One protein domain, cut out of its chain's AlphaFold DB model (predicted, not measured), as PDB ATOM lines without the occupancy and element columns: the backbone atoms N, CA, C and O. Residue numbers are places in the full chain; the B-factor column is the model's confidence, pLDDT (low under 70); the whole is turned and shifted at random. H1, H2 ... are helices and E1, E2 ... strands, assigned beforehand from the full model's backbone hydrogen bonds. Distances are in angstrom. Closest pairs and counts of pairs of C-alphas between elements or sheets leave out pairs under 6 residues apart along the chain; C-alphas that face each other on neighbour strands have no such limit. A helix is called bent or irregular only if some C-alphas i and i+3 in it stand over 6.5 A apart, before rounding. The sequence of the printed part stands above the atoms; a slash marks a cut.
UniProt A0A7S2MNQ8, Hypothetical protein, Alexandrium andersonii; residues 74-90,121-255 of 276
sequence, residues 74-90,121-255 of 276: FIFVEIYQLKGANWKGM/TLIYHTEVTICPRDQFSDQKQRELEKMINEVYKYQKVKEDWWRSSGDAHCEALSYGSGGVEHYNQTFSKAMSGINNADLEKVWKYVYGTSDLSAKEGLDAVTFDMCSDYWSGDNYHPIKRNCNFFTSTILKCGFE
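What this domain is: This is residues 74 to 90 and 121 to 255 of the 276 residues of the protein "Hypothetical protein" of Alexandrium andersonii (UniProt A0A7S2MNQ8). A strongly twisted, curled sheet of five antiparallel strands makes the core, with H5 packed along E2 on one face and H4 crossing the end of H5 nearly at a right angle. H2 lies across one end of E5, the long bent edge strand, with the short H3 nearby, and the small H1 lies far off beyond the other end of the sheet. The printed part has 152 residues with five named helices and five named strands, in the order E1, H1, E2, H2, H3, E3, E4, E5, H4, H5. The sheet's order is E4, E3, E2, E1, E5, and the class is mixed, helices and strands. The whole is compact, with a radius of gyration of the C-alphas of 15.0 A and spans of 45 by 35 by 27 A.

How they stand to each other: The inner strands E1, residues 74 to 82, and E2, residues 124 to 132, are antiparallel neighbours, with N 78 and O 127 2.9 A apart, within hydrogen-bond range. On the other side of E2, E3, residues 169 to 176, is antiparallel to it, with N 171 and O 130 2.9 A apart. The edge strand E4, residues 179 to 186, forms a hairpin with E3; N 181 and O 174 are 2.8 A apart. The other edge strand, E5, residues 197 to 210, pairs antiparallel with E1, with N 203 and O 79 2.9 A apart, and bends by 101 degrees at residue 200. Residues 155 to 156 also pair antiparallel with residues 205 to 206 of E5. H5, residues 242 to 253, is on the sheet at a height of 7.6 A and runs along the strands over E2, at 2 degrees to it on the local plane; their closest C-alphas are those of Thr 126 and Asn 243, 5.6 A apart. H4, residues 214 to 223, touches residues 248 to 253 of H5 alone, about perpendicular at 88 degrees; their closest C-alphas, those of Gly 217 and Gly 253, are 4.3 A apart. H4 is on the sheet at a height of 8.0 A, only just over E2, on which 3 of its 10 C-alphas fall. H2, residues 138 to 149, is on the sheet at a height of 9.3 A and runs across the strands over E5, at 76 degrees on the local plane; their closest C-alphas are those of Ile 148 and Gly 208, 5.6 A apart. These form three layers, helices on both faces of a sheet: H4 and H5 on one face, H2 on the other. H3, residues 159 to 163, only grazes the sheet. H1, residues 87 to 90, is not on the sheet and touches no helix. Each O i to N i+4 pair is within hydrogen-bond range in H2, H3, H4 and H5; H1 is too short for such a pair.

Where its parts are: E1 begins at C-alpha 74, (14.261, 93.793, -29.709), and is 25.3 A long. E2 measures 26.0 A, E3 22.8 A, E4 22.1 A and E5 26.6 A. H2 is 16.3 A long from C-alpha 138 at (5.313, 99.783, -37.086), H4 14.3 A and H5 15.1 A, ending at C-alpha 253, (24.313, 85.648, -26.395).

The domain as a whole: The two C-alphas farthest apart, those of Lys 88 and Asp 138, are 47.2 A apart. Residues 91 to 120 are not printed, and C-alphas 90 and 121 are 10.3 A apart across this cut. The link from H4 to H5, residues 224 to 241, is long. Mean pLDDT of the printed part is 91.7; residues 85 to 90, 121 and 225 are under 70.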
ATOM      1  N   PHE A  74      13.703  92.717 -30.526       97.69
ATOM      2  CA  PHE A  74      14.261  93.793 -29.709       97.69
ATOM      3  C   PHE A  74      14.757  93.231 -28.376       97.69
ATOM      4  O   PHE A  74      14.056  92.451 -27.726       97.69
ATOM      5  N   ILE A  75      15.946  93.670 -27.958       98.06
ATOM      6  CA  ILE A  75      16.568  93.258 -26.699       98.06
ATOM      7  C   ILE A  75      16.517  94.411 -25.704       98.06
ATOM      8  O   ILE A  75      17.036  95.508 -25.952       98.06
ATOM      9  N   PHE A  76      15.907  94.139 -24.556       98.25
ATOM     10  CA  PHE A  76      15.768  95.069 -23.451       98.25
ATOM     11  C   PHE A  76      16.455  94.546 -22.195       98.25
ATOM     12  O   PHE A  76      16.552  93.341 -21.969       98.25
ATOM     13  N   VAL A  77      16.864  95.473 -21.335       98.06
ATOM     14  CA  VAL A  77      17.197  95.187 -19.939       98.06
ATOM     15  C   VAL A  77      16.187  95.878 -19.049       98.06
ATOM     16  O   VAL A  77      15.968  97.089 -19.169       98.06
ATOM     17  N   GLU A  78      15.610  95.112 -18.135       98.19
ATOM     18  CA  GLU A  78      14.783  95.624 -17.053       98.19
ATOM     19  C   GLU A  78      15.608  95.690 -15.774       98.19
ATOM     20  O   GLU A  78      16.372  94.780 -15.460       98.19
ATOM     21  N   ILE A  79      15.494  96.809 -15.062       96.88
ATOM     22  CA  ILE A  79      16.216  97.063 -13.818       96.88
ATOM     23  C   ILE A  79      15.197  97.330 -12.725       96.88
ATOM     24  O   ILE A  79      14.426  98.282 -12.840       96.88
ATOM     25  N   TYR A  80      15.252  96.546 -11.655       95.81
ATOM     26  CA  TYR A  80      14.380  96.666 -10.492       95.81
ATOM     27  C   TYR A  80      15.183  97.124  -9.288       95.81
ATOM     28  O   TYR A  80      16.280  96.624  -9.029       95.81
ATOM     29  N   GLN A  81      14.623  98.040  -8.505       93.06
ATOM     30  CA  GLN A  81      15.084  98.218  -7.133       93.06
ATOM     31  C   GLN A  81      14.642  97.011  -6.290       93.06
ATOM     32  O   GLN A  81      13.521  96.536  -6.436       93.06
ATOM     33  N   LEU A  82      15.488  96.513  -5.386       90.69
ATOM     34  CA  LEU A  82      15.093  95.445  -4.461       90.69
ATOM     35  C   LEU A  82      14.391  95.991  -3.208       90.69
ATOM     36  O   LEU A  82      14.843  96.966  -2.596       90.69
ATOM     37  N   LYS A  83      13.313  95.324  -2.783       90.12
ATOM     38  CA  LYS A  83      12.621  95.578  -1.510       90.12
ATOM     39  C   LYS A  83      13.473  95.083  -0.344       90.12
ATOM     40  O   LYS A  83      14.049  94.001  -0.406       90.12
ATOM     41  N   GLY A  84      13.550  95.873   0.728       80.50
ATOM     42  CA  GLY A  84      14.234  95.477   1.969       80.50
ATOM     43  C   GLY A  84      15.755  95.308   1.858       80.50
ATOM     44  O   GLY A  84      16.402  94.905   2.821       80.50
ATOM     45  N   ALA A  85      16.353  95.629   0.710       66.44
ATOM     46  CA  ALA A  85      17.783  95.496   0.496       66.44
ATOM     47  C   ALA A  85      18.574  96.518   1.331       66.44
ATOM     48  O   ALA A  85      18.730  97.677   0.946       66.44
ATOM     49  N   ASN A  86      19.105  96.077   2.475       66.94
ATOM     50  CA  ASN A  86      20.096  96.819   3.246       66.94
ATOM     51  C   ASN A  86      21.494  96.252   2.973       66.94
ATOM     52  O   ASN A  86      21.815  95.110   3.303       66.94
ATOM     53  N   TRP A  87      22.362  97.082   2.404       63.78
ATOM     54  CA  TRP A  87      23.752  96.752   2.094       63.78
ATOM     55  C   TRP A  87      24.579  96.252   3.281       63.78
ATOM     56  O   TRP A  87      25.547  95.521   3.069       63.78
ATOM     57  N   LYS A  88      24.205  96.582   4.526       65.56
ATOM     58  CA  LYS A  88      24.843  95.994   5.717       65.56
ATOM     59  C   LYS A  88      24.731  94.463   5.723       65.56
ATOM     60  O   LYS A  88      25.746  93.802   5.925       65.56
ATOM     61  N   GLY A  89      23.556  93.912   5.405       61.97
ATOM     62  CA  GLY A  89      23.344  92.463   5.315       61.97
ATOM     63  C   GLY A  89      24.176  91.826   4.201       61.97
ATOM     64  O   GLY A  89      24.845  90.819   4.416       61.97
ATOM     65  N   MET A  90      24.255  92.478   3.035       64.19
ATOM     66  CA  MET A  90      25.055  91.964   1.918       64.19
ATOM     67  C   MET A  90      26.566  92.024   2.192       64.19
ATOM     68  O   MET A  90      27.280  91.078   1.874       64.19
ATOM     69  N   THR A 121      22.316 101.962   0.792       63.09
ATOM     70  CA  THR A 121      22.905 101.711  -0.522       63.09
ATOM     71  C   THR A 121      21.896 100.872  -1.296       63.09
ATOM     72  O   THR A 121      21.594  99.748  -0.899       63.09
ATOM     73  N   LEU A 122      21.337 101.460  -2.352       74.69
ATOM     74  CA  LEU A 122      20.332 100.829  -3.198       74.69
ATOM     75  C   LEU A 122      20.959  99.632  -3.921       74.69
ATOM     76  O   LEU A 122      22.032  99.759  -4.513       74.69
ATOM     77  N   ILE A 123      20.292  98.480  -3.847       85.44
ATOM     78  CA  ILE A 123      20.661  97.270  -4.586       85.44
ATOM     79  C   ILE A 123      19.653  97.092  -5.715       85.44
ATOM     80  O   ILE A 123      18.442  97.214  -5.501       85.44
ATOM     81  N   TYR A 124      20.175  96.798  -6.900       91.88
ATOM     82  CA  TYR A 124      19.385  96.599  -8.105       91.88
ATOM     83  C   TYR A 124      19.529  95.177  -8.633       91.88
ATOM     84  O   TYR A 124      20.603  94.575  -8.522       91.88
ATOM     85  N   HIS A 125      18.443  94.686  -9.222       94.38
ATOM     86  CA  HIS A 125      18.367  93.433  -9.964       94.38
ATOM     87  C   HIS A 125      18.138  93.720 -11.440       94.38
ATOM     88  O   HIS A 125      17.380  94.636 -11.767       94.38
ATOM     89  N   THR A 126      18.777  92.948 -12.312       96.81
ATOM     90  CA  THR A 126      18.631  93.088 -13.761       96.81
ATOM     91  C   THR A 126      18.145  91.805 -14.406       96.81
ATOM     92  O   THR A 126      18.528  90.705 -14.010       96.81
ATOM     93  N   GLU A 127      17.336  91.972 -15.443       98.12
ATOM     94  CA  GLU A 127      16.780  90.888 -16.249       98.12
ATOM     95  C   GLU A 127      16.860  91.270 -17.724       98.12
ATOM     96  O   GLU A 127      16.787  92.453 -18.075       98.12
ATOM     97  N   VAL A 128      17.023  90.277 -18.599       98.44
ATOM     98  CA  VAL A 128      17.020  90.497 -20.051       98.44
ATOM     99  C   VAL A 128      15.669  90.096 -20.605       98.44
ATOM    100  O   VAL A 128      15.182  89.012 -20.312       98.44
ATOM    101  N   THR A 129      15.069  90.979 -21.396       98.62
ATOM    102  CA  THR A 129      13.761  90.771 -22.014       98.62
ATOM    103  C   THR A 129      13.890  90.818 -23.528       98.62
ATOM    104  O   THR A 129      14.418  91.778 -24.089       98.62
ATOM    105  N   ILE A 130      13.401  89.771 -24.176       98.56
ATOM    106  CA  ILE A 130      13.454  89.547 -25.612       98.56
ATOM    107  C   ILE A 130      12.026  89.663 -26.126       98.56
ATOM    108  O   ILE A 130      11.144  88.913 -25.708       98.56
ATOM    109  N   CYS A 131      11.790  90.621 -27.013       98.44
ATOM    110  CA  CYS A 131      10.472  90.850 -27.588       98.44
ATOM    111  C   CYS A 131      10.546  90.730 -29.113       98.44
ATOM    112  O   CYS A 131      11.272  91.522 -29.727       98.44
ATOM    113  N   PRO A 132       9.786  89.818 -29.743       97.81
ATOM    114  CA  PRO A 132       9.699  89.768 -31.194       97.81
ATOM    115  C   PRO A 132       9.194  91.100 -31.752       97.81
ATOM    116  O   PRO A 132       8.321  91.756 -31.175       97.81
ATOM    117  N   ARG A 133       9.774  91.539 -32.870       96.56
ATOM    118  CA  ARG A 133       9.473  92.848 -33.468       96.56
ATOM    119  C   ARG A 133       8.007  92.991 -33.855       96.56
ATOM    120  O   ARG A 133       7.432  94.060 -33.661       96.56
ATOM    121  N   ASP A 134       7.414  91.912 -34.358       96.31
ATOM    122  CA  ASP A 134       6.022  91.857 -34.810       96.31
ATOM    123  C   ASP A 134       4.991  92.054 -33.683       96.31
ATOM    124  O   ASP A 134       3.822  92.322 -33.955       96.31
ATOM    125  N   GLN A 135       5.429  92.014 -32.420       97.62
ATOM    126  CA  GLN A 135       4.607  92.322 -31.248       97.62
ATOM    127  C   GLN A 135       4.409  93.828 -31.038       97.62
ATOM    128  O   GLN A 135       3.589  94.244 -30.214       97.62
ATOM    129  N   PHE A 136       5.145  94.666 -31.769       97.00
ATOM    130  CA  PHE A 136       5.014  96.117 -31.739       97.00
ATOM    131  C   PHE A 136       4.430  96.631 -33.053       97.00
ATOM    132  O   PHE A 136       4.743  96.132 -34.130       97.00
ATOM    133  N   SER A 137       3.631  97.698 -32.981       96.00
ATOM    134  CA  SER A 137       3.184  98.402 -34.187       96.00
ATOM    135  C   SER A 137       4.365  99.024 -34.935       96.00
ATOM    136  O   SER A 137       5.340  99.441 -34.309       96.00
ATOM    137  N   ASP A 138       4.248  99.201 -36.253       95.88
ATOM    138  CA  ASP A 138       5.313  99.783 -37.086       95.88
ATOM    139  C   ASP A 138       5.835 101.125 -36.553       95.88
ATOM    140  O   ASP A 138       7.018 101.442 -36.664       95.88
ATOM    141  N   GLN A 139       4.954 101.944 -35.969       96.00
ATOM    142  CA  GLN A 139       5.359 103.199 -35.339       96.00
ATOM    143  C   GLN A 139       6.297 102.954 -34.152       96.00
ATOM    144  O   GLN A 139       7.342 103.595 -34.065       96.00
ATOM    145  N   LYS A 140       5.946 102.024 -33.260       96.62
ATOM    146  CA  LYS A 140       6.761 101.689 -32.088       96.62
ATOM    147  C   LYS A 140       8.075 101.029 -32.489       96.62
ATOM    148  O   LYS A 140       9.097 101.344 -31.889       96.62
ATOM    149  N   GLN A 141       8.063 100.188 -33.526       96.69
ATOM    150  CA  GLN A 141       9.286  99.610 -34.086       96.69
ATOM    151  C   GLN A 141      10.253 100.714 -34.538       96.69
ATOM    152  O   GLN A 141      11.384 100.754 -34.065       96.69
ATOM    153  N   ARG A 142       9.785 101.684 -35.339       95.75
ATOM    154  CA  ARG A 142      10.612 102.823 -35.786       95.75
ATOM    155  C   ARG A 142      11.141 103.676 -34.634       95.75
ATOM    156  O   ARG A 142      12.261 104.177 -34.696       95.75
ATOM    157  N   GLU A 143      10.339 103.881 -33.592       96.06
ATOM    158  CA  GLU A 143      10.759 104.639 -32.410       96.06
ATOM    159  C   GLU A 143      11.859 103.904 -31.625       96.06
ATOM    160  O   GLU A 143      12.834 104.539 -31.223       96.06
ATOM    161  N   LEU A 144      11.757 102.580 -31.468       96.31
ATOM    162  CA  LEU A 144      12.798 101.749 -30.853       96.31
ATOM    163  C   LEU A 144      14.075 101.707 -31.697       96.31
ATOM    164  O   LEU A 144      15.166 101.908 -31.167       96.31
ATOM    165  N   GLU A 145      13.957 101.508 -33.009       95.12
ATOM    166  CA  GLU A 145      15.091 101.534 -33.942       95.12
ATOM    167  C   GLU A 145      15.825 102.872 -33.903       95.12
ATOM    168  O   GLU A 145      17.054 102.914 -33.891       95.12
ATOM    169  N   LYS A 146      15.078 103.977 -33.841       94.69
ATOM    170  CA  LYS A 146      15.661 105.305 -33.676       94.69
ATOM    171  C   LYS A 146      16.459 105.399 -32.373       94.69
ATOM    172  O   LYS A 146      17.593 105.863 -32.409       94.69
ATOM    173  N   MET A 147      15.907 104.923 -31.254       94.56
ATOM    174  CA  MET A 147      16.623 104.907 -29.971       94.56
ATOM    175  C   MET A 147      17.906 104.076 -30.029       94.56
ATOM    176  O   MET A 147      18.903 104.494 -29.454       94.56
ATOM    177  N   ILE A 148      17.889 102.934 -30.722       94.00
ATOM    178  CA  ILE A 148      19.059 102.062 -30.907       94.00
ATOM    179  C   ILE A 148      20.124 102.761 -31.761       94.00
ATOM    180  O   ILE A 148      21.289 102.783 -31.386       94.00
ATOM    181  N   ASN A 149      19.732 103.381 -32.875       87.56
ATOM    182  CA  ASN A 149      20.662 104.040 -33.798       87.56
ATOM    183  C   ASN A 149      21.287 105.329 -33.234       87.56
ATOM    184  O   ASN A 149      22.338 105.762 -33.704       87.56
ATOM    185  N   GLU A 150      20.652 105.959 -32.245       84.62
ATOM    186  CA  GLU A 150      21.143 107.186 -31.603       84.62
ATOM    187  C   GLU A 150      22.140 106.926 -30.460       84.62
ATOM    188  O   GLU A 150      22.775 107.868 -29.978       84.62
ATOM    189  N   VAL A 151      22.316 105.672 -30.022       78.12
ATOM    190  CA  VAL A 151      23.160 105.328 -28.869       78.12
ATOM    191  C   VAL A 151      24.145 104.212 -29.172       78.12
ATOM    192  O   VAL A 151      23.881 103.277 -29.909       78.12
ATOM    193  N   TYR A 152      25.302 104.278 -28.519       75.50
ATOM    194  CA  TYR A 152      26.326 103.243 -28.649       75.50
ATOM    195  C   TYR A 152      26.099 102.027 -27.728       75.50
ATOM    196  O   TYR A 152      26.651 100.959 -27.965       75.50
ATOM    197  N   LYS A 153      25.344 102.187 -26.632       86.62
ATOM    198  CA  LYS A 153      25.282 101.184 -25.548       86.62
ATOM    199  C   LYS A 153      23.864 100.732 -25.245       86.62
ATOM    200  O   LYS A 153      23.571  99.547 -25.309       86.62
ATOM    201  N   TYR A 154      23.027 101.684 -24.858       94.12
ATOM    202  CA  TYR A 154      21.632 101.480 -24.502       94.12
ATOM    203  C   TYR A 154      20.944 102.840 -24.403       94.12
ATOM    204  O   TYR A 154      21.598 103.861 -24.162       94.12
ATOM    205  N   GLN A 155      19.619 102.848 -24.514       95.81
ATOM    206  CA  GLN A 155      18.786 104.024 -24.290       95.81
ATOM    207  C   GLN A 155      17.666 103.683 -23.310       95.81
ATOM    208  O   GLN A 155      17.014 102.646 -23.424       95.81
ATOM    209  N   LYS A 156      17.416 104.569 -22.339       96.56
ATOM    210  CA  LYS A 156      16.268 104.420 -21.437       96.56
ATOM    211  C   LYS A 156      14.978 104.637 -22.222       96.56
ATOM    212  O   LYS A 156      14.808 105.698 -22.829       96.56
ATOM    213  N   VAL A 157      14.065 103.676 -22.147       97.25
ATOM    214  CA  VAL A 157      12.718 103.786 -22.709       97.25
ATOM    215  C   VAL A 157      11.848 104.557 -21.716       97.25
ATOM    216  O   VAL A 157      11.847 104.266 -20.517       97.25
ATOM    217  N   LYS A 158      11.129 105.582 -22.191       97.81
ATOM    218  CA  LYS A 158      10.256 106.390 -21.325       97.81
ATOM    219  C   LYS A 158       9.162 105.522 -20.708       97.81
ATOM    220  O   LYS A 158       8.624 104.644 -21.374       97.81
ATOM    221  N   GLU A 159       8.824 105.799 -19.454       97.44
ATOM    222  CA  GLU A 159       7.883 104.969 -18.703       97.44
ATOM    223  C   GLU A 159       6.492 104.933 -19.325       97.44
ATOM    224  O   GLU A 159       6.004 103.864 -19.680       97.44
ATOM    225  N   ASP A 160       5.918 106.105 -19.581       97.81
ATOM    226  CA  ASP A 160       4.616 106.220 -20.241       97.81
ATOM    227  C   ASP A 160       4.604 105.549 -21.622       97.81
ATOM    228  O   ASP A 160       3.578 105.037 -22.067       97.81
ATOM    229  N   TRP A 161       5.758 105.507 -22.297       97.69
ATOM    230  CA  TRP A 161       5.888 104.846 -23.590       97.69
ATOM    231  C   TRP A 161       5.787 103.328 -23.459       97.69
ATOM    232  O   TRP A 161       4.959 102.716 -24.132       97.69
ATOM    233  N   TRP A 162       6.587 102.702 -22.586       97.69
ATOM    234  CA  TRP A 162       6.537 101.242 -22.467       97.69
ATOM    235  C   TRP A 162       5.251 100.786 -21.781       97.69
ATOM    236  O   TRP A 162       4.671  99.794 -22.196       97.69
ATOM    237  N   ARG A 163       4.706 101.546 -20.825       97.31
ATOM    238  CA  ARG A 163       3.394 101.238 -20.230       97.31
ATOM    239  C   ARG A 163       2.251 101.317 -21.243       97.31
ATOM    240  O   ARG A 163       1.288 100.568 -21.132       97.31
ATOM    241  N   SER A 164       2.366 102.174 -22.258       96.19
ATOM    242  CA  SER A 164       1.413 102.251 -23.374       96.19
ATOM    243  C   SER A 164       1.780 101.342 -24.555       96.19
ATOM    244  O   SER A 164       1.151 101.411 -25.619       96.19
ATOM    245  N   SER A 165       2.773 100.452 -24.409       93.12
ATOM    246  CA  SER A 165       3.229  99.589 -25.501       93.12
ATOM    247  C   SER A 165       2.182  98.562 -25.947       93.12
ATOM    248  O   SER A 165       2.300  98.062 -27.062       93.12
ATOM    249  N   GLY A 166       1.127  98.335 -25.160       90.31
ATOM    250  CA  GLY A 166       0.085  97.339 -25.425       90.31
ATOM    251  C   GLY A 166       0.483  95.952 -24.926       90.31
ATOM    252  O   GLY A 166       1.332  95.830 -24.041       90.31
ATOM    253  N   ASP A 167      -0.109  94.911 -25.510       93.94
ATOM    254  CA  ASP A 167       0.065  93.518 -25.077       93.94
ATOM    255  C   ASP A 167       1.240  92.795 -25.757       93.94
ATOM    256  O   ASP A 167       1.192  91.586 -25.948       93.94
ATOM    257  N   ALA A 168       2.307  93.519 -26.115       97.50
ATOM    258  CA  ALA A 168       3.480  92.918 -26.749       97.50
ATOM    259  C   ALA A 168       4.024  91.754 -25.898       97.50
ATOM    260  O   ALA A 168       4.419  91.961 -24.743       97.50
ATOM    261  N   HIS A 169       4.000  90.541 -26.456       98.06
ATOM    262  CA  HIS A 169       4.405  89.322 -25.767       98.06
ATOM    263  C   HIS A 169       5.921  89.150 -25.843       98.06
ATOM    264  O   HIS A 169       6.497  89.151 -26.925       98.06
ATOM    265  N   CYS A 170       6.564  89.003 -24.691       98.50
ATOM    266  CA  CYS A 170       8.010  88.888 -24.584       98.50
ATOM    267  C   CYS A 170       8.395  87.712 -23.694       98.50
ATOM    268  O   CYS A 170       7.605  87.234 -22.878       98.50
ATOM    269  N   GLU A 171       9.651  87.311 -23.804       98.56
ATOM    270  CA  GLU A 171      10.292  86.338 -22.935       98.56
ATOM    271  C   GLU A 171      11.337  87.053 -22.081       98.56
ATOM    272  O   GLU A 171      12.049  87.931 -22.572       98.56
ATOM    273  N   ALA A 172      11.437  86.702 -20.804       98.50
ATOM    274  CA  ALA A 172      12.438  87.239 -19.895       98.50
ATOM    275  C   ALA A 172      13.327  86.145 -19.320       98.50
ATOM    276  O   ALA A 172      12.896  85.011 -19.109       98.50
ATOM    277  N   LEU A 173      14.572  86.536 -19.056       98.44
ATOM    278  CA  LEU A 173      15.595  85.741 -18.403       98.44
ATOM    279  C   LEU A 173      16.054  86.469 -17.142       98.44
ATOM    280  O   LEU A 173      16.602  87.577 -17.209       98.44
ATOM    281  N   SER A 174      15.848  85.825 -15.999       97.88
ATOM    282  CA  SER A 174      16.205  86.334 -14.678       97.88
ATOM    283  C   SER A 174      17.163  85.371 -14.002       97.88
ATOM    284  O   SER A 174      16.897  84.177 -13.966       97.88
ATOM    285  N   TYR A 175      18.286  85.859 -13.477       96.31
ATOM    286  CA  TYR A 175      19.244  85.012 -12.766       96.31
ATOM    287  C   TYR A 175      19.272  85.352 -11.281       96.31
ATOM    288  O   TYR A 175      19.531  86.495 -10.902       96.31
ATOM    289  N   GLY A 176      19.043  84.352 -10.437       93.94
ATOM    290  CA  GLY A 176      19.032  84.492  -8.986       93.94
ATOM    291  C   GLY A 176      19.604  83.268  -8.277       93.94
ATOM    292  O   GLY A 176      20.200  82.383  -8.890       93.94
ATOM    293  N   SER A 177      19.383  83.187  -6.965       89.75
ATOM    294  CA  SER A 177      19.810  82.042  -6.148       89.75
ATOM    295  C   SER A 177      19.133  80.721  -6.527       89.75
ATOM    296  O   SER A 177      19.583  79.672  -6.088       89.75
ATOM    297  N   GLY A 178      18.054  80.756  -7.315       92.75
ATOM    298  CA  GLY A 178      17.404  79.571  -7.887       92.75
ATOM    299  C   GLY A 178      17.984  79.119  -9.233       92.75
ATOM    300  O   GLY A 178      17.573  78.085  -9.750       92.75
ATOM    301  N   GLY A 179      18.941  79.859  -9.800       94.94
ATOM    302  CA  GLY A 179      19.417  79.672 -11.170       94.94
ATOM    303  C   GLY A 179      18.776  80.661 -12.136       94.94
ATOM    304  O   GLY A 179      18.318  81.733 -11.727       94.94
ATOM    305  N   VAL A 180      18.803  80.328 -13.427       96.62
ATOM    306  CA  VAL A 180      18.136  81.121 -14.467       96.62
ATOM    307  C   VAL A 180      16.674  80.709 -14.561       96.62
ATOM    308  O   VAL A 180      16.359  79.554 -14.842       96.62
ATOM    309  N   GLU A 181      15.790  81.676 -14.381       97.25
ATOM    310  CA  GLU A 181      14.376  81.563 -14.687       97.25
ATOM    311  C   GLU A 181      14.095  82.132 -16.075       97.25
ATOM    312  O   GLU A 181      14.536  83.232 -16.418       97.25
ATOM    313  N   HIS A 182      13.326  81.380 -16.860       97.50
ATOM    314  CA  HIS A 182      12.818  81.784 -18.165       97.50
ATOM    315  C   HIS A 182      11.293  81.802 -18.108       97.50
ATOM    316  O   HIS A 182      10.669  80.785 -17.800       97.50
ATOM    317  N   TYR A 183      10.686  82.958 -18.371       98.06
ATOM    318  CA  TYR A 183       9.236  83.125 -18.301       98.06
ATOM    319  C   TYR A 183       8.708  84.100 -19.351       98.06
ATOM    320  O   TYR A 183       9.428  84.944 -19.883       98.06
ATOM    321  N   ASN A 184       7.411  83.987 -19.629       98.12
ATOM    322  CA  ASN A 184       6.693  84.893 -20.515       98.12
ATOM    323  C   ASN A 184       6.199  86.119 -19.749       98.12
ATOM    324  O   ASN A 184       5.696  85.997 -18.631       98.12
ATOM    325  N   GLN A 185       6.244  87.283 -20.388       97.69
ATOM    326  CA  GLN A 185       5.673  88.510 -19.852       97.69
ATOM    327  C   GLN A 185       5.094  89.418 -20.942       97.69
ATOM    328  O   GLN A 185       5.303  89.222 -22.137       97.69
ATOM    329  N   THR A 186       4.347  90.431 -20.517       98.12
ATOM    330  CA  THR A 186       3.864  91.503 -21.394       98.12
ATOM    331  C   THR A 186       4.760  92.723 -21.226       98.12
ATOM    332  O   THR A 186       4.927  93.190 -20.100       98.12
ATOM    333  N   PHE A 187       5.268  93.303 -22.317       97.94
ATOM    334  CA  PHE A 187       6.219  94.421 -22.239       97.94
ATOM    335  C   PHE A 187       5.687  95.641 -21.468       97.94
ATOM    336  O   PHE A 187       6.460  96.338 -20.812       97.94
ATOM    337  N   SER A 188       4.375  95.884 -21.496       98.06
ATOM    338  CA  SER A 188       3.728  96.991 -20.779       98.06
ATOM    339  C   SER A 188       3.579  96.781 -19.272       98.06
ATOM    340  O   SER A 188       3.143  97.692 -18.562       98.06
ATOM    341  N   LYS A 189       3.944  95.603 -18.759       97.88
ATOM    342  CA  LYS A 189       3.856  95.250 -17.341       97.88
ATOM    343  C   LYS A 189       5.246  95.207 -16.712       97.88
ATOM    344  O   LYS A 189       6.248  94.949 -17.375       97.88
ATOM    345  N   ALA A 190       5.283  95.494 -15.415       97.19
ATOM    346  CA  ALA A 190       6.440  95.236 -14.574       97.19
ATOM    347  C   ALA A 190       6.284  93.827 -13.990       97.19
ATOM    348  O   ALA A 190       5.314  93.570 -13.275       97.19
ATOM    349  N   MET A 191       7.198  92.922 -14.316       97.38
ATOM    350  CA  MET A 191       7.196  91.534 -13.852       97.38
ATOM    351  C   MET A 191       8.640  91.084 -13.683       97.38
ATOM    352  O   MET A 191       9.458  91.418 -14.522       97.38
ATOM    353  N   SER A 192       8.938  90.332 -12.630       97.06
ATOM    354  CA  SER A 192      10.291  89.853 -12.350       97.06
ATOM    355  C   SER A 192      10.261  88.385 -11.938       97.06
ATOM    356  O   SER A 192       9.290  87.946 -11.320       97.06
ATOM    357  N   GLY A 193      11.331  87.656 -12.257       95.88
ATOM    358  CA  GLY A 193      11.567  86.281 -11.801       95.88
ATOM    359  C   GLY A 193      11.983  86.193 -10.328       95.88
ATOM    360  O   GLY A 193      12.151  85.112  -9.783       95.88
ATOM    361  N   ILE A 194      12.154  87.324  -9.635       93.69
ATOM    362  CA  ILE A 194      12.470  87.335  -8.204       93.69
ATOM    363  C   ILE A 194      11.347  87.969  -7.376       93.69
ATOM    364  O   ILE A 194      10.769  89.002  -7.712       93.69
ATOM    365  N   ASN A 195      11.072  87.377  -6.214       93.56
ATOM    366  CA  ASN A 195       9.960  87.794  -5.352       93.56
ATOM    367  C   ASN A 195      10.203  89.122  -4.611       93.56
ATOM    368  O   ASN A 195       9.262  89.748  -4.123       93.56
ATOM    369  N   ASN A 196      11.458  89.556  -4.490       92.12
ATOM    370  CA  ASN A 196      11.846  90.772  -3.775       92.12
ATOM    371  C   ASN A 196      12.089  91.981  -4.695       92.12
ATOM    372  O   ASN A 196      12.572  93.007  -4.212       92.12
ATOM    373  N   ALA A 197      11.741  91.909  -5.983       94.50
ATOM    374  CA  ALA A 197      11.746  93.077  -6.861       94.50
ATOM    375  C   ALA A 197      10.651  94.093  -6.474       94.50
ATOM    376  O   ALA A 197       9.503  93.750  -6.172       94.50
ATOM    377  N   ASP A 198      10.999  95.377  -6.496       95.75
ATOM    378  CA  ASP A 198      10.063  96.492  -6.396       95.75
ATOM    379  C   ASP A 198       9.504  96.822  -7.786       95.75
ATOM    380  O   ASP A 198      10.098  97.574  -8.557       95.75
ATOM    381  N   LEU A 199       8.352  96.230  -8.113       96.44
ATOM    382  CA  LEU A 199       7.690  96.392  -9.414       96.44
ATOM    383  C   LEU A 199       7.177  97.822  -9.670       96.44
ATOM    384  O   LEU A 199       6.841  98.160 -10.805       96.44
ATOM    385  N   GLU A 200       7.140  98.677  -8.644       96.44
ATOM    386  CA  GLU A 200       6.846 100.108  -8.797       96.44
ATOM    387  C   GLU A 200       8.087 100.911  -9.214       96.44
ATOM    388  O   GLU A 200       7.971 102.034  -9.700       96.44
ATOM    389  N   LYS A 201       9.284 100.333  -9.067       95.62
ATOM    390  CA  LYS A 201      10.573 100.963  -9.366       95.62
ATOM    391  C   LYS A 201      11.344 100.147 -10.389       95.62
ATOM    392  O   LYS A 201      12.416  99.604 -10.108       95.62
ATOM    393  N   VAL A 202      10.764 100.088 -11.585       96.81
ATOM    394  CA  VAL A 202      11.333  99.428 -12.758       96.81
ATOM    395  C   VAL A 202      11.761 100.447 -13.811       96.81
ATOM    396  O   VAL A 202      11.080 101.440 -14.076       96.81
ATOM    397  N   TRP A 203      12.887 100.181 -14.465       97.75
ATOM    398  CA  TRP A 203      13.338 100.932 -15.632       97.75
ATOM    399  C   TRP A 203      13.689  99.978 -16.765       97.75
ATOM    400  O   TRP A 203      14.461  99.045 -16.561       97.75
ATOM    401  N   LYS A 204      13.162 100.248 -17.964       98.12
ATOM    402  CA  LYS A 204      13.456  99.473 -19.174       98.12
ATOM    403  C   LYS A 204      14.428 100.233 -20.072       98.12
ATOM    404  O   LYS A 204      14.272 101.438 -20.299       98.12
ATOM    405  N   TYR A 205      15.429  99.532 -20.583       98.00
ATOM    406  CA  TYR A 205      16.445 100.064 -21.483       98.00
ATOM    407  C   TYR A 205      16.492  99.211 -22.740       98.00
ATOM    408  O   TYR A 205      16.574  97.995 -22.631       98.00
ATOM    409  N   VAL A 206      16.462  99.833 -23.915       97.75
ATOM    410  CA  VAL A 206      16.679  99.134 -25.186       97.75
ATOM    411  C   VAL A 206      18.175  99.099 -25.487       97.75
ATOM    412  O   VAL A 206      18.850 100.122 -25.345       97.75
ATOM    413  N   TYR A 207      18.695  97.928 -25.852       95.88
ATOM    414  CA  TYR A 207      20.120  97.713 -26.139       95.88
ATOM    415  C   TYR A 207      20.407  97.512 -27.620       95.88
ATOM    416  O   TYR A 207      21.485  97.860 -28.089       95.88
ATOM    417  N   GLY A 208      19.459  96.943 -28.355       96.00
ATOM    418  CA  GLY A 208      19.658  96.596 -29.749       96.00
ATOM    419  C   GLY A 208      18.661  95.551 -30.203       96.00
ATOM    420  O   GLY A 208      17.576  95.410 -29.629       96.00
ATOM    421  N   THR A 209      19.047  94.817 -31.235       95.94
ATOM    422  CA  THR A 209      18.230  93.770 -31.839       95.94
ATOM    423  C   THR A 209      19.045  92.505 -32.048       95.94
ATOM    424  O   THR A 209      20.250  92.588 -32.266       95.94
ATOM    425  N   SER A 210      18.392  91.346 -32.021       95.25
ATOM    426  CA  SER A 210      19.024  90.052 -32.290       95.25
ATOM    427  C   SER A 210      18.060  89.108 -33.006       95.25
ATOM    428  O   SER A 210      16.845  89.272 -32.913       95.25
ATOM    429  N   ASP A 211      18.603  88.122 -33.719       95.38
ATOM    430  CA  ASP A 211      17.821  87.017 -34.284       95.38
ATOM    431  C   ASP A 211      17.554  85.909 -33.272       95.38
ATOM    432  O   ASP A 211      16.638  85.119 -33.472       95.38
ATOM    433  N   LEU A 212      18.330  85.864 -32.188       95.56
ATOM    434  CA  LEU A 212      18.207  84.812 -31.193       95.56
ATOM    435  C   LEU A 212      16.961  85.017 -30.334       95.56
ATOM    436  O   LEU A 212      16.678  86.125 -29.867       95.56
ATOM    437  N   SER A 213      16.251  83.921 -30.090       96.62
ATOM    438  CA  SER A 213      15.242  83.814 -29.039       96.62
ATOM    439  C   SER A 213      15.869  83.877 -27.641       96.62
ATOM    440  O   SER A 213      17.089  83.773 -27.473       96.62
ATOM    441  N   ALA A 214      15.030  83.998 -26.605       96.88
ATOM    442  CA  ALA A 214      15.490  83.927 -25.217       96.88
ATOM    443  C   ALA A 214      16.244  82.617 -24.937       96.88
ATOM    444  O   ALA A 214      17.326  82.629 -24.351       96.88
ATOM    445  N   LYS A 215      15.705  81.489 -25.414       95.75
ATOM    446  CA  LYS A 215      16.333  80.180 -25.232       95.75
ATOM    447  C   LYS A 215      17.687  80.089 -25.938       95.75
ATOM    448  O   LYS A 215      18.642  79.630 -25.326       95.75
ATOM    449  N   GLU A 216      17.788  80.526 -27.190       95.00
ATOM    450  CA  GLU A 216      19.054  80.471 -27.937       95.00
ATOM    451  C   GLU A 216      20.119  81.385 -27.318       95.00
ATOM    452  O   GLU A 216      21.270  80.978 -27.180       95.00
ATOM    453  N   GLY A 217      19.731  82.583 -26.864       94.81
ATOM    454  CA  GLY A 217      20.629  83.470 -26.123       94.81
ATOM    455  C   GLY A 217      21.117  82.854 -24.805       94.81
ATOM    456  O   GLY A 217      22.288  82.996 -24.453       94.81
ATOM    457  N   LEU A 218      20.244  82.132 -24.090       94.56
ATOM    458  CA  LEU A 218      20.610  81.399 -22.875       94.56
ATOM    459  C   LEU A 218      21.522  80.198 -23.170       94.56
ATOM    460  O   LEU A 218      22.502  79.975 -22.453       94.56
ATOM    461  N   ASP A 219      21.228  79.433 -24.222       92.19
ATOM    462  CA  ASP A 219      22.047  78.296 -24.646       92.19
ATOM    463  C   ASP A 219      23.473  78.769 -24.997       92.19
ATOM    464  O   ASP A 219      24.441  78.135 -24.573       92.19
ATOM    465  N   ALA A 220      23.621  79.922 -25.663       89.00
ATOM    466  CA  ALA A 220      24.918  80.508 -26.015       89.00
ATOM    467  C   ALA A 220      25.799  80.832 -24.790       89.00
ATOM    468  O   ALA A 220      27.009  80.609 -24.807       89.00
ATOM    469  N   VAL A 221      25.216  81.301 -23.680       88.94
ATOM    470  CA  VAL A 221      25.983  81.550 -22.439       88.94
ATOM    471  C   VAL A 221      26.163  80.324 -21.553       88.94
ATOM    472  O   VAL A 221      26.943  80.370 -20.602       88.94
ATOM    473  N   THR A 222      25.444  79.240 -21.828       87.81
ATOM    474  CA  THR A 222      25.528  78.005 -21.039       87.81
ATOM    475  C   THR A 222      26.503  77.017 -21.674       87.81
ATOM    476  O   THR A 222      27.331  76.423 -20.981       87.81
ATOM    477  N   PHE A 223      26.442  76.855 -22.996       78.38
ATOM    478  CA  PHE A 223      27.119  75.773 -23.710       78.38
ATOM    479  C   PHE A 223      28.245  76.228 -24.645       78.38
ATOM    480  O   PHE A 223      28.974  75.366 -25.132       78.38
ATOM    481  N   ASP A 224      28.398  77.531 -24.899       71.12
ATOM    482  CA  ASP A 224      29.298  78.042 -25.944       71.12
ATOM    483  C   ASP A 224      30.381  79.007 -25.404       71.12
ATOM    484  O   ASP A 224      30.868  78.831 -24.288       71.12
ATOM    485  N   MET A 225      30.796  80.011 -26.188       57.88
ATOM    486  CA  MET A 225      31.951  80.907 -25.988       57.88
ATOM    487  C   MET A 225      32.053  81.586 -24.613       57.88
ATOM    488  O   MET A 225      33.128  82.041 -24.224       57.88
ATOM    489  N   CYS A 226      30.953  81.655 -23.865       73.81
ATOM    490  CA  CYS A 226      30.907  82.243 -22.527       73.81
ATOM    491  C   CYS A 226      30.387  81.270 -21.475       73.81
ATOM    492  O   CYS A 226      29.843  81.721 -20.468       73.81
ATOM    493  N   SER A 227      30.542  79.966 -21.752       71.25
ATOM    494  CA  SER A 227      30.060  78.854 -20.943       71.25
ATOM    495  C   SER A 227      30.377  79.103 -19.482       71.25
ATOM    496  O   SER A 227      31.520  79.039 -19.022       71.25
ATOM    497  N   ASP A 228      29.312  79.417 -18.770       72.38
ATOM    498  CA  ASP A 228      29.312  79.523 -17.338       72.38
ATOM    499  C   ASP A 228      28.175  78.666 -16.799       72.38
ATOM    500  O   ASP A 228      27.199  78.350 -17.485       72.38
ATOM    501  N   TYR A 229      28.310  78.249 -15.550       83.25
ATOM    502  CA  TYR A 229      27.339  77.365 -14.936       83.25
ATOM    503  C   TYR A 229      26.350  78.207 -14.135       83.25
ATOM    504  O   TYR A 229      26.560  78.497 -12.956       83.25
ATOM    505  N   TRP A 230      25.271  78.618 -14.804       90.62
ATOM    506  CA  TRP A 230      24.221  79.501 -14.282       90.62
ATOM    507  C   TRP A 230      23.202  78.785 -13.380       90.62
ATOM    508  O   TRP A 230      21.994  79.020 -13.455       90.62
ATOM    509  N   SER A 231      23.677  77.895 -12.510       92.25
ATOM    510  CA  SER A 231      22.847  77.309 -11.459       92.25
ATOM    511  C   SER A 231      22.712  78.255 -10.266       92.25
ATOM    512  O   SER A 231      23.498  79.194 -10.091       92.25
ATOM    513  N   GLY A 232      21.720  77.970  -9.420       89.56
ATOM    514  CA  GLY A 232      21.548  78.648  -8.140       89.56
ATOM    515  C   GLY A 232      22.745  78.480  -7.204       89.56
ATOM    516  O   GLY A 232      23.175  79.451  -6.589       89.56
ATOM    517  N   ASP A 233      23.357  77.291  -7.179       90.38
ATOM    518  CA  ASP A 233      24.531  76.988  -6.340       90.38
ATOM    519  C   ASP A 233      25.758  77.853  -6.669       90.38
ATOM    520  O   ASP A 233      26.615  78.083  -5.818       90.38
ATOM    521  N   ASN A 234      25.836  78.359  -7.901       89.00
ATOM    522  CA  ASN A 234      26.909  79.247  -8.344       89.00
ATOM    523  C   ASN A 234      26.582  80.731  -8.195       89.00
ATOM    524  O   ASN A 234      27.436  81.581  -8.487       89.00
ATOM    525  N   TYR A 235      25.373  81.056  -7.737       89.75
ATOM    526  CA  TYR A 235      24.984  82.430  -7.494       89.75
ATOM    527  C   TYR A 235      25.818  83.007  -6.351       89.75
ATOM    528  O   TYR A 235      25.848  82.499  -5.231       89.75
ATOM    529  N   HIS A 236      26.470  84.132  -6.622       86.19
ATOM    530  CA  HIS A 236      27.210  84.887  -5.628       86.19
ATOM    531  C   HIS A 236      26.800  86.364  -5.698       86.19
ATOM    532  O   HIS A 236      27.064  87.013  -6.714       86.19
ATOM    533  N   PRO A 237      26.308  86.972  -4.598       82.00
ATOM    534  CA  PRO A 237      25.668  88.294  -4.604       82.00
ATOM    535  C   PRO A 237      26.556  89.437  -5.120       82.00
ATOM    536  O   PRO A 237      26.046  90.434  -5.620       82.00
ATOM    537  N   ILE A 238      27.883  89.301  -5.030       79.25
ATOM    538  CA  ILE A 238      28.845  90.241  -5.635       79.25
ATOM    539  C   ILE A 238      29.413  89.785  -6.984       79.25
ATOM    540  O   ILE A 238      29.444  90.577  -7.920       79.25
ATOM    541  N   LYS A 239      29.970  88.571  -7.070       81.44
ATOM    542  CA  LYS A 239      30.827  88.172  -8.199       81.44
ATOM    543  C   LYS A 239      30.061  87.535  -9.357       81.44
ATOM    544  O   LYS A 239      30.478  87.692 -10.495       81.44
ATOM    545  N   ARG A 240      28.988  86.803  -9.059       86.19
ATOM    546  CA  ARG A 240      28.220  85.971  -9.999       86.19
ATOM    547  C   ARG A 240      26.736  86.156  -9.699       86.19
ATOM    548  O   ARG A 240      26.085  85.271  -9.164       86.19
ATOM    549  N   ASN A 241      26.247  87.369  -9.923       89.44
ATOM    550  CA  ASN A 241      24.873  87.775  -9.624       89.44
ATOM    551  C   ASN A 241      24.092  88.067 -10.915       89.44
ATOM    552  O   ASN A 241      24.620  87.917 -12.018       89.44
ATOM    553  N   CYS A 242      22.852  88.531 -10.773       93.88
ATOM    554  CA  CYS A 242      21.992  88.958 -11.879       93.88
ATOM    555  C   CYS A 242      22.665  89.961 -12.828       93.88
ATOM    556  O   CYS A 242      22.625  89.776 -14.040       93.88
ATOM    557  N   ASN A 243      23.367  90.964 -12.293       92.69
ATOM    558  CA  ASN A 243      24.042  91.989 -13.095       92.69
ATOM    559  C   ASN A 243      25.183  91.398 -13.934       92.69
ATOM    560  O   ASN A 243      25.380  91.783 -15.090       92.69
ATOM    561  N   PHE A 244      25.927  90.442 -13.367       90.94
ATOM    562  CA  PHE A 244      26.939  89.690 -14.106       90.94
ATOM    563  C   PHE A 244      26.300  88.863 -15.227       90.94
ATOM    564  O   PHE A 244      26.712  89.004 -16.372       90.94
ATOM    565  N   PHE A 245      25.240  88.103 -14.932       93.88
ATOM    566  CA  PHE A 245      24.499  87.333 -15.937       93.88
ATOM    567  C   PHE A 245      23.974  88.203 -17.082       93.88
ATOM    568  O   PHE A 245      24.257  87.917 -18.243       93.88
ATOM    569  N   THR A 246      23.274  89.301 -16.773       95.56
ATOM    570  CA  THR A 246      22.758  90.250 -17.772       95.56
ATOM    571  C   THR A 246      23.885  90.781 -18.657       95.56
ATOM    572  O   THR A 246      23.750  90.801 -19.876       95.56
ATOM    573  N   SER A 247      25.021  91.167 -18.071       93.00
ATOM    574  CA  SER A 247      26.170  91.657 -18.844       93.00
ATOM    575  C   SER A 247      26.745  90.575 -19.765       93.00
ATOM    576  O   SER A 247      27.063  90.862 -20.922       93.00
ATOM    577  N   THR A 248      26.849  89.334 -19.275       92.31
ATOM    578  CA  THR A 248      27.363  88.195 -20.044       92.31
ATOM    579  C   THR A 248      26.432  87.829 -21.191       92.31
ATOM    580  O   THR A 248      26.889  87.757 -22.325       92.31
ATOM    581  N   ILE A 249      25.129  87.672 -20.955       94.81
ATOM    582  CA  ILE A 249      24.188  87.287 -22.018       94.81
ATOM    583  C   ILE A 249      24.002  88.376 -23.071       94.81
ATOM    584  O   ILE A 249      23.893  88.057 -24.252       94.81
ATOM    585  N   LEU A 250      24.065  89.656 -22.693       94.44
ATOM    586  CA  LEU A 250      24.091  90.737 -23.675       94.44
ATOM    587  C   LEU A 250      25.301  90.621 -24.595       94.44
ATOM    588  O   LEU A 250      25.142  90.723 -25.804       94.44
ATOM    589  N   LYS A 251      26.495  90.392 -24.039       91.75
ATOM    590  CA  LYS A 251      27.731  90.338 -24.826       91.75
ATOM    591  C   LYS A 251      27.860  89.080 -25.664       91.75
ATOM    592  O   LYS A 251      28.277  89.163 -26.810       91.75
ATOM    593  N   CYS A 252      27.571  87.945 -25.052       90.62
ATOM    594  CA  CYS A 252      27.898  86.631 -25.577       90.62
ATOM    595  C   CYS A 252      26.731  85.963 -26.281       90.62
ATOM    596  O   CYS A 252      26.932  85.278 -27.271       90.62
ATOM    597  N   GLY A 253      25.520  86.145 -25.750       92.69
ATOM    598  CA  GLY A 253      24.313  85.648 -26.395       92.69
ATOM    599  C   GLY A 253      23.909  86.581 -27.525       92.69
ATOM    600  O   GLY A 253      23.782  86.167 -28.666       92.69
ATOM    601  N   PHE A 254      23.740  87.867 -27.224       93.62
ATOM    602  CA  PHE A 254      23.141  88.804 -28.176       93.62
ATOM    603  C   PHE A 254      24.142  89.665 -28.958       93.62
ATOM    604  O   PHE A 254      23.705  90.443 -29.800       93.62
ATOM    605  N   GLU A 255      25.450  89.548 -28.698       92.06
ATOM    606  CA  GLU A 255      26.507  90.372 -29.319       92.06
ATOM    607  C   GLU A 255      26.321  91.893 -29.127       92.06
ATOM    608  O   GLU A 255      26.798  92.724 -29.900       92.06
TER     609      GLU A 255